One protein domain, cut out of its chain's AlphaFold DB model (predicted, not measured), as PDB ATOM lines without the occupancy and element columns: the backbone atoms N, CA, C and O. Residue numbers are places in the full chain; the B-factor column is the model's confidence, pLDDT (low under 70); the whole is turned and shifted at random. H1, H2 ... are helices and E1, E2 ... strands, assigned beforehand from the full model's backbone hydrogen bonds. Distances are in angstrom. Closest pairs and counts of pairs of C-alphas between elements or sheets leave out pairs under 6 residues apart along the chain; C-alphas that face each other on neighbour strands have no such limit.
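This is residues 3 to 112 of the 122 residues of an uncharacterized protein of Halobacteriales archaeon QS_1_67_19 (UniProt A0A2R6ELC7). A strongly twisted sheet of four strands, E4 to E7, has the short helices H1 and H2 over one face, and a smaller sheet of three strands, E1 to E3, stands toward one end of the domain. H1 sits near the middle, next to both sheets, with H3 beside it. The printed part has 110 residues, with three named helices and seven named strands in the order E1 E2 E3 H1 H2 H3 E4 E5 E6 E7. Both sheets are antiparallel, ordered E4 - E5 - E6 - E7 and E1 - E2 - E3, and the class is mixed, helices and strands. The whole is compact, with a radius of gyration of the C-alphas of 13.7 A and spans of 39 by 28 by 28 A.

The larger sheet holds E4, residues 76 to 81, E5, residues 84 to 92, E6, residues 95 to 101, and E7, residues 107 to 111, as a meander, each strand the antiparallel neighbour of the one before. Within hydrogen-bond range are N 77 and O 87 of the hairpin E4 and E5, 2.8 A, N 88 and O 99 of E5 and E6, 2.7 A, and N 100 and O 109 of E6 and E7, 2.8 A. H1, residues 38 to 43, and H2, residues 46 to 54, are on one face of it, making two layers, helices over a sheet. H1 has a height over the sheet of 8.1 A; the closest C-alphas of H1 and E5 are Gly 39 and Val 88, 6.1 A. H2 has a height of 9.1 A and runs along the strands, at 6 degrees to E5 on the local plane; C-alphas 52 and 92 are the closest of H2 and E5, 6.8 A. H1 and H2 are close but not clearly touching, with C-alphas 43 and 49 closest at 6.8 A. H3, residues 68 to 71, only grazes this sheet and touches H1, C-alphas 70 and 39 being closest at 4.2 A. E1, residues 3 to 7, E2, residues 21 to 26, and E3, residues 33 to 36, form a second meander; N 6 and O 22 of E1 and E2, and N 25 and O 34 of E2 and E3, are each 2.8 A apart. H1 is also on this sheet, with C-alphas 38 and 22 the closest of H1 and E2, 6.2 A. E3 is apart from E4, E5, E6 and E7. In H1 and H2 every O i to N i+4 pair is within hydrogen-bond range; H3 is too short for such a pair.

E5 is 25.8 A from first to last C-alpha, E6 19.8 A, E2 16.0 A and H2 11.9 A. E1 begins at C-alpha 3, (210.666, 241.652, 171.185), H1 at C-alpha 38, (211.968, 252.674, 169.487), and E7 ends at C-alpha 111, (222.113, 259.111, 180.026).

The two C-alphas farthest apart, Gln 31 and Gly 94, are 42.4 A apart. The printed part has no cut. The links E1 to E2 and H2 to H3, 13 residues each, are long. The mean pLDDT of the printed part is 83.1, with residues 8 to 20 and 28 to 32 under 70.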
ATOM      1  N   ARG A   3     210.418 240.351 171.804       79.31
ATOM      2  CA  ARG A   3     210.666 241.652 171.185       79.31
ATOM      3  C   ARG A   3     211.997 241.574 170.473       79.31
ATOM      4  O   ARG A   3     212.982 241.161 171.073       79.31
ATOM      5  N   ALA A   4     212.014 242.001 169.221       80.00
ATOM      6  CA  ALA A   4     213.236 242.060 168.440       80.00
ATOM      7  C   ALA A   4     213.253 243.325 167.591       80.00
ATOM      8  O   ALA A   4     212.236 243.716 167.003       80.00
ATOM      9  N   PHE A   5     214.421 243.951 167.492       78.81
ATOM     10  CA  PHE A   5     214.629 245.023 166.534       78.81
ATOM     11  C   PHE A   5     214.616 244.485 165.107       78.81
ATOM     12  O   PHE A   5     215.262 243.491 164.772       78.81
ATOM     13  N   GLN A   6     213.882 245.177 164.243       74.81
ATOM     14  CA  GLN A   6     213.869 244.921 162.817       74.81
ATOM     15  C   GLN A   6     214.127 246.209 162.052       74.81
ATOM     16  O   GLN A   6     213.508 247.254 162.276       74.81
ATOM     17  N   ARG A   7     215.036 246.116 161.084       75.94
ATOM     18  CA  ARG A   7     215.209 247.161 160.088       75.94
ATOM     19  C   ARG A   7     214.113 247.009 159.045       75.94
ATOM     20  O   ARG A   7     214.008 245.966 158.405       75.94
ATOM     21  N   VAL A   8     213.305 248.048 158.875       69.19
ATOM     22  CA  VAL A   8     212.193 248.038 157.921       69.19
ATOM     23  C   VAL A   8     212.507 249.019 156.803       69.19
ATOM     24  O   VAL A   8     212.768 250.198 157.043       69.19
ATOM     25  N   SER A   9     212.507 248.529 155.565       61.41
ATOM     26  CA  SER A   9     212.654 249.380 154.383       61.41
ATOM     27  C   SER A   9     211.438 250.296 154.229       61.41
ATOM     28  O   SER A   9     210.307 249.855 154.426       61.41
ATOM     29  N   ARG A  10     211.661 251.549 153.799       58.25
ATOM     30  CA  ARG A  10     210.613 252.581 153.612       58.25
ATOM     31  C   ARG A  10     209.438 252.108 152.744       58.25
ATOM     32  O   ARG A  10     208.317 252.542 152.952       58.25
ATOM     33  N   GLU A  11     209.689 251.196 151.807       57.16
ATOM     34  CA  GLU A  11     208.677 250.583 150.934       57.16
ATOM     35  C   GLU A  11     207.579 249.797 151.678       57.16
ATOM     36  O   GLU A  11     206.485 249.636 151.147       57.16
ATOM     37  N   HIS A  12     207.849 249.337 152.904       62.62
ATOM     38  CA  HIS A  12     206.908 248.570 153.726       62.62
ATOM     39  C   HIS A  12     206.136 249.438 154.735       62.62
ATOM     40  O   HIS A  12     205.299 248.921 155.474       62.62
ATOM     41  N   LEU A  13     206.408 250.746 154.789       60.75
ATOM     42  CA  LEU A  13     205.764 251.673 155.716       60.75
ATOM     43  C   LEU A  13     204.577 252.358 155.040       60.75
ATOM     44  O   LEU A  13     204.683 252.875 153.931       60.75
ATOM     45  N   THR A  14     203.432 252.375 155.721       55.44
ATOM     46  CA  THR A  14     202.269 253.162 155.290       55.44
ATOM     47  C   THR A  14     202.259 254.470 156.082       55.44
ATOM     48  O   THR A  14     202.111 254.439 157.300       55.44
ATOM     49  N   GLY A  15     202.432 255.610 155.404       54.97
ATOM     50  CA  GLY A  15     202.562 256.941 156.021       54.97
ATOM     51  C   GLY A  15     203.983 257.508 155.929       54.97
ATOM     52  O   GLY A  15     204.905 256.817 155.507       54.97
ATOM     53  N   ASP A  16     204.171 258.768 156.324       53.81
ATOM     54  CA  ASP A  16     205.493 259.421 156.358       53.81
ATOM     55  C   ASP A  16     206.251 259.085 157.655       53.81
ATOM     56  O   ASP A  16     206.886 259.930 158.272       53.81
ATOM     57  N   ALA A  17     206.120 257.841 158.132       54.00
ATOM     58  CA  ALA A  17     206.841 257.387 159.311       54.00
ATOM     59  C   ALA A  17     208.341 257.416 158.993       54.00
ATOM     60  O   ALA A  17     208.845 256.582 158.241       54.00
ATOM     61  N   GLU A  18     209.049 258.401 159.541       59.88
ATOM     62  CA  GLU A  18     210.443 258.649 159.172       59.88
ATOM     63  C   GLU A  18     211.417 257.701 159.892       59.88
ATOM     64  O   GLU A  18     212.588 257.627 159.531       59.88
ATOM     65  N   SER A  19     210.968 256.911 160.873       61.12
ATOM     66  CA  SER A  19     211.820 255.914 161.536       61.12
ATOM     67  C   SER A  19     212.323 254.837 160.563       61.12
ATOM     68  O   SER A  19     211.561 254.252 159.803       61.12
ATOM     69  N   SER A  20     213.629 254.545 160.596       68.31
ATOM     70  CA  SER A  20     214.251 253.481 159.776       68.31
ATOM     71  C   SER A  20     214.436 252.149 160.512       68.31
ATOM     72  O   SER A  20     214.897 251.176 159.915       68.31
ATOM     73  N   VAL A  21     214.109 252.104 161.805       81.31
ATOM     74  CA  VAL A  21     214.189 250.914 162.662       81.31
ATOM     75  C   VAL A  21     212.907 250.822 163.476       81.31
ATOM     76  O   VAL A  21     212.422 251.838 163.973       81.31
ATOM     77  N   PHE A  22     212.374 249.610 163.599       84.12
ATOM     78  CA  PHE A  22     211.154 249.304 164.337       84.12
ATOM     79  C   PHE A  22     211.406 248.158 165.311       84.12
ATOM     80  O   PHE A  22     212.327 247.362 165.135       84.12
ATOM     81  N   VAL A  23     210.564 248.067 166.331       84.31
ATOM     82  CA  VAL A  23     210.518 246.937 167.256       84.31
ATOM     83  C   VAL A  23     209.340 246.061 166.859       84.31
ATOM     84  O   VAL A  23     208.198 246.526 166.819       84.31
ATOM     85  N   ALA A  24     209.618 244.799 166.551       84.75
ATOM     86  CA  ALA A  24     208.596 243.794 166.328       84.75
ATOM     87  C   ALA A  24     208.212 243.163 167.669       84.75
ATOM     88  O   ALA A  24     208.992 242.425 168.269       84.75
ATOM     89  N   ASN A  25     206.991 243.431 168.126       78.88
ATOM     90  CA  ASN A  25     206.401 242.763 169.278       78.88
ATOM     91  C   ASN A  25     205.622 241.543 168.793       78.88
ATOM     92  O   ASN A  25     204.579 241.680 168.147       78.88
ATOM     93  N   SER A  26     206.111 240.354 169.137       75.81
ATOM     94  CA  SER A  26     205.429 239.095 168.859       75.81
ATOM     95  C   SER A  26     204.893 238.462 170.145       75.81
ATOM     96  O   SER A  26     205.445 238.571 171.248       75.81
ATOM     97  N   CYS A  27     203.739 237.820 170.019       71.19
ATOM     98  CA  CYS A  27     203.099 237.100 171.105       71.19
ATOM     99  C   CYS A  27     202.412 235.865 170.524       71.19
ATOM    100  O   CYS A  27     201.712 235.967 169.516       71.19
ATOM    101  N   GLU A  28     202.583 234.710 171.173       66.56
ATOM    102  CA  GLU A  28     202.059 233.413 170.713       66.56
ATOM    103  C   GLU A  28     200.542 233.434 170.474       66.56
ATOM    104  O   GLU A  28     200.026 232.714 169.624       66.56
ATOM    105  N   SER A  29     199.822 234.318 171.170       68.12
ATOM    106  CA  SER A  29     198.373 234.447 171.039       68.12
ATOM    107  C   SER A  29     197.909 235.230 169.802       68.12
ATOM    108  O   SER A  29     196.732 235.141 169.462       68.12
ATOM    109  N   TYR A  30     198.780 236.004 169.145       60.81
ATOM    110  CA  TYR A  30     198.379 236.928 168.072       60.81
ATOM    111  C   TYR A  30     198.680 236.429 166.653       60.81
ATOM    112  O   TYR A  30     198.266 237.086 165.703       60.81
ATOM    113  N   GLN A  31     199.361 235.283 166.486       64.38
ATOM    114  CA  GLN A  31     199.768 234.722 165.176       64.38
ATOM    115  C   GLN A  31     200.349 235.774 164.197       64.38
ATOM    116  O   GLN A  31     200.250 235.636 162.980       64.38
ATOM    117  N   GLY A  32     200.947 236.839 164.735       68.00
ATOM    118  CA  GLY A  32     201.367 238.035 164.016       68.00
ATOM    119  C   GLY A  32     202.265 238.911 164.885       68.00
ATOM    120  O   GLY A  32     202.495 238.614 166.061       68.00
ATOM    121  N   PHE A  33     202.788 239.982 164.293       71.06
ATOM    122  CA  PHE A  33     203.663 240.942 164.958       71.06
ATOM    123  C   PHE A  33     203.067 242.346 164.872       71.06
ATOM    124  O   PHE A  33     202.438 242.712 163.879       71.06
ATOM    125  N   MET A  34     203.268 243.128 165.927       78.31
ATOM    126  CA  MET A  34     202.997 244.560 165.926       78.31
ATOM    127  C   MET A  34     204.323 245.295 165.772       78.31
ATOM    128  O   MET A  34     205.272 244.997 166.496       78.31
ATOM    129  N   LEU A  35     204.390 246.235 164.833       83.06
ATOM    130  CA  LEU A  35     205.542 247.117 164.689       83.06
ATOM    131  C   LEU A  35     205.307 248.378 165.509       83.06
ATOM    132  O   LEU A  35     204.273 249.027 165.374       83.06
ATOM    133  N   THR A  36     206.290 248.712 166.331       86.00
ATOM    134  CA  THR A  36     206.309 249.914 167.167       86.00
ATOM    135  C   THR A  36     207.611 250.667 166.925       86.00
ATOM    136  O   THR A  36     208.579 250.099 166.402       86.00
ATOM    137  N   THR A  37     207.658 251.959 167.248       88.81
ATOM    138  CA  THR A  37     208.911 252.716 167.150       88.81
ATOM    139  C   THR A  37     209.773 252.483 168.398       88.81
ATOM    140  O   THR A  37     209.254 252.136 169.468       88.81
ATOM    141  N   PRO A  38     211.098 252.688 168.312       89.50
ATOM    142  CA  PRO A  38     211.968 252.674 169.487       89.50
ATOM    143  C   PRO A  38     211.497 253.685 170.547       89.50
ATOM    144  O   PRO A  38     211.458 253.376 171.734       89.50
ATOM    145  N   GLY A  39     211.050 254.865 170.108       89.44
ATOM    146  CA  GLY A  39     210.505 255.893 170.991       89.44
ATOM    147  C   GLY A  39     209.239 255.476 171.731       89.44
ATOM    148  O   GLY A  39     209.109 255.768 172.917       89.44
ATOM    149  N   GLU A  40     208.334 254.741 171.082       89.56
ATOM    150  CA  GLU A  40     207.132 254.218 171.743       89.56
ATOM    151  C   GLU A  40     207.480 253.223 172.862       89.56
ATOM    152  O   GLU A  40     206.861 253.241 173.926       89.56
ATOM    153  N   ASN A  41     208.517 252.402 172.672       89.00
ATOM    154  CA  ASN A  41     208.989 251.493 173.722       89.00
ATOM    155  C   ASN A  41     209.638 252.250 174.890       89.00
ATOM    156  O   ASN A  41     209.481 251.845 176.043       89.00
ATOM    157  N   ALA A  42     210.320 253.364 174.610       91.25
ATOM    158  CA  ALA A  42     210.910 254.216 175.638       91.25
ATOM    159  C   ALA A  42     209.856 255.024 176.424       91.25
ATOM    160  O   ALA A  42     210.042 255.237 177.621       91.25
ATOM    161  N   LEU A  43     208.747 255.436 175.793       91.25
ATOM    162  CA  LEU A  43     207.704 256.295 176.382       91.25
ATOM    163  C   LEU A  43     207.195 255.788 177.739       91.25
ATOM    164  O   LEU A  43     207.013 256.573 178.666       91.25
ATOM    165  N   TYR A  44     206.974 254.480 177.856       89.12
ATOM    166  CA  TYR A  44     206.412 253.872 179.066       89.12
ATOM    167  C   TYR A  44     207.468 253.501 180.113       89.12
ATOM    168  O   TYR A  44     207.130 252.949 181.162       89.12
ATOM    169  N   HIS A  45     208.747 253.784 179.853       91.19
ATOM    170  CA  HIS A  45     209.792 253.542 180.832       91.19
ATOM    171  C   HIS A  45     209.674 254.544 181.997       91.19
ATOM    172  O   HIS A  45     209.572 255.748 181.746       91.19
ATOM    173  N   PRO A  46     209.762 254.102 183.270       91.12
ATOM    174  CA  PRO A  46     209.581 254.976 184.430       91.12
ATOM    175  C   PRO A  46     210.448 256.235 184.405       91.12
ATOM    176  O   PRO A  46     209.962 257.302 184.741       91.12
ATOM    177  N   ALA A  47     211.700 256.140 183.949       89.62
ATOM    178  CA  ALA A  47     212.588 257.301 183.866       89.62
ATOM    179  C   ALA A  47     212.124 258.360 182.853       89.62
ATOM    180  O   ALA A  47     212.276 259.549 183.110       89.62
ATOM    181  N   VAL A  48     211.530 257.945 181.728       91.06
ATOM    182  CA  VAL A  48     210.979 258.872 180.726       91.06
ATOM    183  C   VAL A  48     209.721 259.528 181.277       91.06
ATOM    184  O   VAL A  48     209.576 260.745 181.214       91.06
ATOM    185  N   VAL A  49     208.838 258.735 181.890       92.00
ATOM    186  CA  VAL A  49     207.628 259.253 182.541       92.00
ATOM    187  C   VAL A  49     207.991 260.242 183.651       92.00
ATOM    188  O   VAL A  49     207.416 261.325 183.704       92.00
ATOM    189  N   SER A  50     208.968 259.911 184.501       90.12
ATOM    190  CA  SER A  50     209.475 260.811 185.538       90.12
ATOM    191  C   SER A  50     210.060 262.090 184.942       90.12
ATOM    192  O   SER A  50     209.667 263.164 185.378       90.12
ATOM    193  N   PHE A  51     210.883 261.997 183.894       90.06
ATOM    194  CA  PHE A  51     211.471 263.155 183.216       90.06
ATOM    195  C   PHE A  51     210.417 264.158 182.716       90.06
ATOM    196  O   PHE A  51     210.566 265.365 182.918       90.06
ATOM    197  N   PHE A  52     209.331 263.672 182.107       90.38
ATOM    198  CA  PHE A  52     208.213 264.524 181.689       90.38
ATOM    199  C   PHE A  52     207.400 265.044 182.881       90.38
ATOM    200  O   PHE A  52     207.053 266.226 182.927       90.38
ATOM    201  N   HIS A  53     207.136 264.191 183.872       90.25
ATOM    202  CA  HIS A  53     206.349 264.554 185.048       90.25
ATOM    203  C   HIS A  53     207.042 265.625 185.906       90.25
ATOM    204  O   HIS A  53     206.382 266.534 186.405       90.25
ATOM    205  N   GLU A  54     208.368 265.571 186.042       89.50
ATOM    206  CA  GLU A  54     209.179 266.600 186.712       89.50
ATOM    207  C   GLU A  54     209.088 267.968 186.016       89.50
ATOM    208  O   GLU A  54     209.251 268.997 186.667       89.50
ATOM    209  N   ARG A  55     208.738 267.985 184.724       89.19
ATOM    210  CA  ARG A  55     208.500 269.188 183.905       89.19
ATOM    211  C   ARG A  55     207.013 269.539 183.770       89.19
ATOM    212  O   ARG A  55     206.637 270.393 182.976       89.19
ATOM    213  N   GLY A  56     206.143 268.880 184.539       90.25
ATOM    214  CA  GLY A  56     204.700 269.137 184.541       90.25
ATOM    215  C   GLY A  56     203.962 268.650 183.290       90.25
ATOM    216  O   GLY A  56     202.823 269.054 183.057       90.25
ATOM    217  N   VAL A  57     204.584 267.783 182.487       89.38
ATOM    218  CA  VAL A  57     203.996 267.213 181.271       89.38
ATOM    219  C   VAL A  57     203.624 265.755 181.528       89.38
ATOM    220  O   VAL A  57     204.444 264.964 181.978       89.38
ATOM    221  N   ASP A  58     202.398 265.363 181.187       90.06
ATOM    222  CA  ASP A  58     202.031 263.947 181.125       90.06
ATOM    223  C   ASP A  58     202.155 263.439 179.686       90.06
ATOM    224  O   ASP A  58     201.230 263.562 178.883       90.06
ATOM    225  N   ALA A  59     203.316 262.877 179.343       86.94
ATOM    226  CA  ALA A  59     203.558 262.333 178.007       86.94
ATOM    227  C   ALA A  59     202.671 261.117 177.684       86.94
ATOM    228  O   ALA A  59     202.421 260.853 176.512       86.94
ATOM    229  N   THR A  60     202.164 260.400 178.692       88.31
ATOM    230  CA  THR A  60     201.390 259.165 178.483       88.31
ATOM    231  C   THR A  60     199.955 259.422 178.019       88.31
ATOM    232  O   THR A  60     199.373 258.588 177.330       88.31
ATOM    233  N   SER A  61     199.405 260.596 178.338       88.88
ATOM    234  CA  SER A  61     198.090 261.037 177.853       88.88
ATOM    235  C   SER A  61     198.160 261.791 176.524       88.88
ATOM    236  O   SER A  61     197.117 262.145 175.966       88.88
ATOM    237  N   ARG A  62     199.364 262.070 176.004       86.88
ATOM    238  CA  ARG A  62     199.528 262.782 174.735       86.88
ATOM    239  C   ARG A  62     199.439 261.824 173.551       86.88
ATOM    240  O   ARG A  62     199.933 260.699 173.617       86.88
ATOM    241  N   PRO A  63     198.864 262.272 172.428       86.38
ATOM    242  CA  PRO A  63     198.970 261.533 171.190       86.38
ATOM    243  C   PRO A  63     200.425 261.350 170.752       86.38
ATOM    244  O   PRO A  63     201.215 262.294 170.775       86.38
ATOM    245  N   LEU A  64     200.762 260.146 170.287       83.88
ATOM    246  CA  LEU A  64     202.133 259.759 169.933       83.88
ATOM    247  C   LEU A  64     202.776 260.673 168.878       83.88
ATOM    248  O   LEU A  64     203.974 260.924 168.923       83.88
ATOM    249  N   TRP A  65     201.986 261.210 167.943       81.31
ATOM    250  CA  TRP A  65     202.485 262.117 166.904       81.31
ATOM    251  C   TRP A  65     202.942 263.478 167.441       81.31
ATOM    252  O   TRP A  65     203.715 264.159 166.773       81.31
ATOM    253  N   GLU A  66     202.501 263.874 168.636       84.81
ATOM    254  CA  GLU A  66     202.940 265.108 169.291       84.81
ATOM    255  C   GLU A  66     204.245 264.948 170.080       84.81
ATOM    256  O   GLU A  66     204.746 265.920 170.649       84.81
ATOM    257  N   LEU A  67     204.778 263.726 170.145       88.06
ATOM    258  CA  LEU A  67     206.001 263.389 170.852       88.06
ATOM    259  C   LEU A  67     207.120 263.173 169.824       88.06
ATOM    260  O   LEU A  67     207.171 262.105 169.210       88.06
ATOM    261  N   PRO A  68     208.040 264.138 169.640       86.25
ATOM    262  CA  PRO A  68     209.069 264.058 168.602       86.25
ATOM    263  C   PRO A  68     209.929 262.799 168.715       86.25
ATOM    264  O   PRO A  68     210.290 262.200 167.711       86.25
ATOM    265  N   PHE A  69     210.202 262.339 169.937       87.44
ATOM    266  CA  PHE A  69     210.989 261.128 170.159       87.44
ATOM    267  C   PHE A  69     210.286 259.833 169.729       87.44
ATOM    268  O   PHE A  69     210.944 258.813 169.543       87.44
ATOM    269  N   VAL A  70     208.959 259.865 169.561       87.88
ATOM    270  CA  VAL A  70     208.148 258.734 169.090       87.88
ATOM    271  C   VAL A  70     207.919 258.806 167.582       87.88
ATOM    272  O   VAL A  70     207.952 257.768 166.917       87.88
ATOM    273  N   SER A  71     207.675 260.008 167.054       82.31
ATOM    274  CA  SER A  71     207.263 260.227 165.664       82.31
ATOM    275  C   SER A  71     208.413 260.551 164.706       82.31
ATOM    276  O   SER A  71     208.332 260.184 163.532       82.31
ATOM    277  N   SER A  72     209.494 261.173 165.180       81.31
ATOM    278  CA  SER A  72     210.610 261.624 164.344       81.31
ATOM    279  C   SER A  72     211.773 260.635 164.324       81.31
ATOM    280  O   SER A  72     212.199 260.106 165.350       81.31
ATOM    281  N   ARG A  73     212.369 260.447 163.141       78.75
ATOM    282  CA  ARG A  73     213.603 259.658 162.974       78.75
ATOM    283  C   ARG A  73     214.799 260.274 163.677       78.75
ATOM    284  O   ARG A  73     215.679 259.552 164.119       78.75
ATOM    285  N   GLU A  74     214.860 261.599 163.696       84.00
ATOM    286  CA  GLU A  74     216.025 262.358 164.164       84.00
ATOM    287  C   GLU A  74     216.321 262.094 165.640       84.00
ATOM    288  O   GLU A  74     217.476 262.098 166.052       84.00
ATOM    289  N   ALA A  75     215.285 261.759 166.409       87.69
ATOM    290  CA  ALA A  75     215.411 261.356 167.798       87.69
ATOM    291  C   ALA A  75     215.938 259.923 167.981       87.69
ATOM    292  O   ALA A  75     216.205 259.521 169.107       87.69
ATOM    293  N   VAL A  76     216.082 259.132 166.912       89.94
ATOM    294  CA  VAL A  76     216.498 257.726 166.965       89.94
ATOM    295  C   VAL A  76     217.859 257.548 166.299       89.94
ATOM    296  O   VAL A  76     218.018 257.700 165.087       89.94
ATOM    297  N   THR A  77     218.839 257.111 167.083       90.94
ATOM    298  CA  THR A  77     220.196 256.813 166.618       90.94
ATOM    299  C   THR A  77     220.551 255.353 166.872       90.94
ATOM    300  O   THR A  77     220.632 254.900 168.012       90.94
ATOM    301  N   VAL A  78     220.836 254.601 165.809       91.25
ATOM    302  CA  VAL A  78     221.355 253.230 165.921       91.25
ATOM    303  C   VAL A  78     222.850 253.298 166.232       91.25
ATOM    304  O   VAL A  78     223.633 253.738 165.394       91.25
ATOM    305  N   ARG A  79     223.249 252.879 167.437       91.19
ATOM    306  CA  ARG A  79     224.655 252.816 167.874       91.19
ATOM    307  C   ARG A  79     225.331 251.506 167.454       91.19
ATOM    308  O   ARG A  79     226.526 251.502 167.182       91.19
ATOM    309  N   SER A  80     224.581 250.407 167.427       89.00
ATOM    310  CA  SER A  80     225.035 249.077 167.001       89.00
ATOM    311  C   SER A  80     223.832 248.234 166.571       89.00
ATOM    312  O   SER A  80     222.725 248.471 167.056       89.00
ATOM    313  N   GLU A  81     224.049 247.265 165.681       87.12
ATOM    314  CA  GLU A  81     223.033 246.306 165.205       87.12
ATOM    315  C   GLU A  81     223.352 244.857 165.631       87.12
ATOM    316  O   GLU A  81     222.473 244.008 165.567       87.12
ATOM    317  N   ASP A  82     224.575 244.569 166.101       84.88
ATOM    318  CA  ASP A  82     224.975 243.242 166.597       84.88
ATOM    319  C   ASP A  82     225.965 243.382 167.779       84.88
ATOM    320  O   ASP A  82     227.163 243.598 167.569       84.88
ATOM    321  N   PRO A  83     225.484 243.360 169.041       87.56
ATOM    322  CA  PRO A  83     224.073 243.377 169.444       87.56
ATOM    323  C   PRO A  83     223.422 244.743 169.186       87.56
ATOM    324  O   PRO A  83     224.120 245.767 169.115       87.56
ATOM    325  N   TRP A  84     222.089 244.783 169.099       89.19
ATOM    326  CA  TRP A  84     221.376 246.046 168.923       89.19
ATOM    327  C   TRP A  84     221.590 246.993 170.105       89.19
ATOM    328  O   TRP A  84     221.480 246.627 171.278       89.19
ATOM    329  N   ARG A  85     221.893 248.250 169.776       92.06
ATOM    330  CA  ARG A  85     221.940 249.382 170.703       92.06
ATOM    331  C   ARG A  85     221.302 250.572 170.013       92.06
ATOM    332  O   ARG A  85     221.907 251.153 169.114       92.06
ATOM    333  N   VAL A  86     220.094 250.939 170.420       92.88
ATOM    334  CA  VAL A  86     219.339 252.034 169.798       92.88
ATOM    335  C   VAL A  86     219.130 253.136 170.821       92.88
ATOM    336  O   VAL A  86     218.476 252.921 171.833       92.88
ATOM    337  N   ALA A  87     219.707 254.306 170.577       93.44
ATOM    338  CA  ALA A  87     219.510 255.484 171.405       93.44
ATOM    339  C   ALA A  87     218.283 256.270 170.937       93.44
ATOM    340  O   ALA A  87     218.097 256.480 169.738       93.44
ATOM    341  N   VAL A  88     217.479 256.709 171.897       93.94
ATOM    342  CA  VAL A  88     216.311 257.563 171.729       93.94
ATOM    343  C   VAL A  88     216.544 258.830 172.541       93.94
ATOM    344  O   VAL A  88     216.666 258.762 173.764       93.94
ATOM    345  N   THR A  89     216.603 259.971 171.867       93.19
ATOM    346  CA  THR A  89     216.731 261.285 172.500       93.19
ATOM    347  C   THR A  89     215.345 261.841 172.796       93.19
ATOM    348  O   THR A  89     214.520 262.017 171.900       93.19
ATOM    349  N   VAL A  90     215.081 262.109 174.068       91.56
ATOM    350  CA  VAL A  90     213.811 262.608 174.588       91.56
ATOM    351  C   VAL A  90     214.009 264.044 175.050       91.56
ATOM    352  O   VAL A  90     214.548 264.281 176.126       91.56
ATOM    353  N   ALA A  91     213.549 265.004 174.252       89.50
ATOM    354  CA  ALA A  91     213.610 266.419 174.598       89.50
ATOM    355  C   ALA A  91     212.309 266.891 175.269       89.50
ATOM    356  O   ALA A  91     211.209 266.607 174.780       89.50
ATOM    357  N   CYS A  92     212.422 267.639 176.366       88.12
ATOM    358  CA  CYS A  92     211.303 268.326 177.009       88.12
ATOM    359  C   CYS A  92     211.795 269.578 177.739       88.12
ATOM    360  O   CYS A  92     212.744 269.505 178.508       88.12
ATOM    361  N   ASP A  93     211.127 270.709 177.504       85.12
ATOM    362  CA  ASP A  93     211.378 271.989 178.187       85.12
ATOM    363  C   ASP A  93     212.841 272.484 178.147       85.12
ATOM    364  O   ASP A  93     213.291 273.205 179.025       85.12
ATOM    365  N   GLY A  94     213.592 272.122 177.100       84.12
ATOM    366  CA  GLY A  94     214.998 272.521 176.937       84.12
ATOM    367  C   GLY A  94     216.017 271.577 177.582       84.12
ATOM    368  O   GLY A  94     217.214 271.798 177.424       84.12
ATOM    369  N   ASP A  95     215.561 270.513 178.241       88.06
ATOM    370  CA  ASP A  95     216.399 269.389 178.652       88.06
ATOM    371  C   ASP A  95     216.260 268.210 177.687       88.06
ATOM    372  O   ASP A  95     215.228 268.035 177.027       88.06
ATOM    373  N   GLU A  96     217.270 267.340 177.671       90.38
ATOM    374  CA  GLU A  96     217.295 266.149 176.822       90.38
ATOM    375  C   GLU A  96     217.722 264.907 177.600       90.38
ATOM    376  O   GLU A  96     218.833 264.830 178.095       90.38
ATOM    377  N   LEU A  97     216.874 263.886 177.659       92.38
ATOM    378  CA  LEU A  97     217.204 262.579 178.222       92.38
ATOM    379  C   LEU A  97     217.537 261.600 177.095       92.38
ATOM    380  O   LEU A  97     216.743 261.443 176.168       92.38
ATOM    381  N   THR A  98     218.650 260.873 177.181       94.31
ATOM    382  CA  THR A  98     218.959 259.827 176.194       94.31
ATOM    383  C   THR A  98     218.704 258.443 176.774       94.31
ATOM    384  O   THR A  98     219.318 258.033 177.755       94.31
ATOM    385  N   VAL A  99     217.829 257.677 176.129       94.88
ATOM    386  CA  VAL A  99     217.487 256.303 176.512       94.88
ATOM    387  C   VAL A  99     218.097 255.334 175.512       94.88
ATOM    388  O   VAL A  99     217.897 255.481 174.313       94.88
ATOM    389  N   VAL A 100     218.824 254.321 175.974       94.75
ATOM    390  CA  VAL A 100     219.421 253.294 175.112       94.75
ATOM    391  C   VAL A 100     218.679 251.978 175.285       94.75
ATOM    392  O   VAL A 100     218.649 251.417 176.379       94.75
ATOM    393  N   LEU A 101     218.137 251.470 174.183       93.00
ATOM    394  CA  LEU A 101     217.486 250.172 174.088       93.00
ATOM    395  C   LEU A 101     218.481 249.079 173.669       93.00
ATOM    396  O   LEU A 101     219.350 249.332 172.827       93.00
ATOM    397  N   ASP A 102     218.364 247.884 174.250       92.75
ATOM    398  CA  ASP A 102     219.113 246.677 173.860       92.75
ATOM    399  C   ASP A 102     218.352 245.778 172.872       92.75
ATOM    400  O   ASP A 102     217.266 246.118 172.428       92.75
ATOM    401  N   ASP A 103     218.916 244.620 172.533       88.38
ATOM    402  CA  ASP A 103     218.368 243.625 171.601       88.38
ATOM    403  C   ASP A 103     216.882 243.283 171.793       88.38
ATOM    404  O   ASP A 103     216.143 243.181 170.810       88.38
ATOM    405  N   GLY A 104     216.423 243.210 173.044       88.25
ATOM    406  CA  GLY A 104     215.026 242.962 173.406       88.25
ATOM    407  C   GLY A 104     214.130 244.203 173.345       88.25
ATOM    408  O   GLY A 104     212.994 244.170 173.822       88.25
ATOM    409  N   ALA A 105     214.630 245.319 172.809       88.06
ATOM    410  CA  ALA A 105     214.012 246.638 172.894       88.06
ATOM    411  C   ALA A 105     213.657 247.045 174.338       88.06
ATOM    412  O   ALA A 105     212.654 247.721 174.587       88.06
ATOM    413  N   GLU A 106     214.479 246.614 175.294       88.69
ATOM    414  CA  GLU A 106     214.387 246.995 176.700       88.69
ATOM    415  C   GLU A 106     215.377 248.117 177.008       88.69
ATOM    416  O   GLU A 106     216.423 248.236 176.373       88.69
ATOM    417  N   VAL A 107     215.038 248.979 177.967       90.94
ATOM    418  CA  VAL A 107     215.917 250.082 178.372       90.94
ATOM    419  C   VAL A 107     217.115 249.524 179.133       90.94
ATOM    420  O   VAL A 107     216.984 249.054 180.260       90.94
ATOM    421  N   ALA A 108     218.293 249.626 178.525       92.69
ATOM    422  CA  ALA A 108     219.544 249.117 179.075       92.69
ATOM    423  C   ALA A 108     220.427 250.205 179.689       92.69
ATOM    424  O   ALA A 108     221.245 249.916 180.562       92.69
ATOM    425  N   ALA A 109     220.301 251.445 179.217       91.75
ATOM    426  CA  ALA A 109     221.000 252.584 179.792       91.75
ATOM    427  C   ALA A 109     220.184 253.861 179.625       91.75
ATOM    428  O   ALA A 109     219.386 253.994 178.697       91.75
ATOM    429  N   ILE A 110     220.409 254.794 180.539       91.88
ATOM    430  CA  ILE A 110     219.838 256.129 180.495       91.88
ATOM    431  C   ILE A 110     220.982 257.088 180.786       91.88
ATOM    432  O   ILE A 110     221.579 257.029 181.861       91.88
ATOM    433  N   ASP A 111     221.283 257.938 179.818       88.50
ATOM    434  CA  ASP A 111     222.113 259.111 180.026       88.50
ATOM    435  C   ASP A 111     221.166 260.238 180.446       88.50
ATOM    436  O   ASP A 111     220.203 260.559 179.740       88.50
ATOM    437  N   GLY A 112     221.388 260.738 181.666       75.44
ATOM    438  CA  GLY A 112     220.577 261.785 182.276       75.44
ATOM    439  C   GLY A 112     220.584 263.066 181.444       75.44
ATOM    440  O   GLY A 112     221.446 263.210 180.576       75.44
TER     441      GLY A 112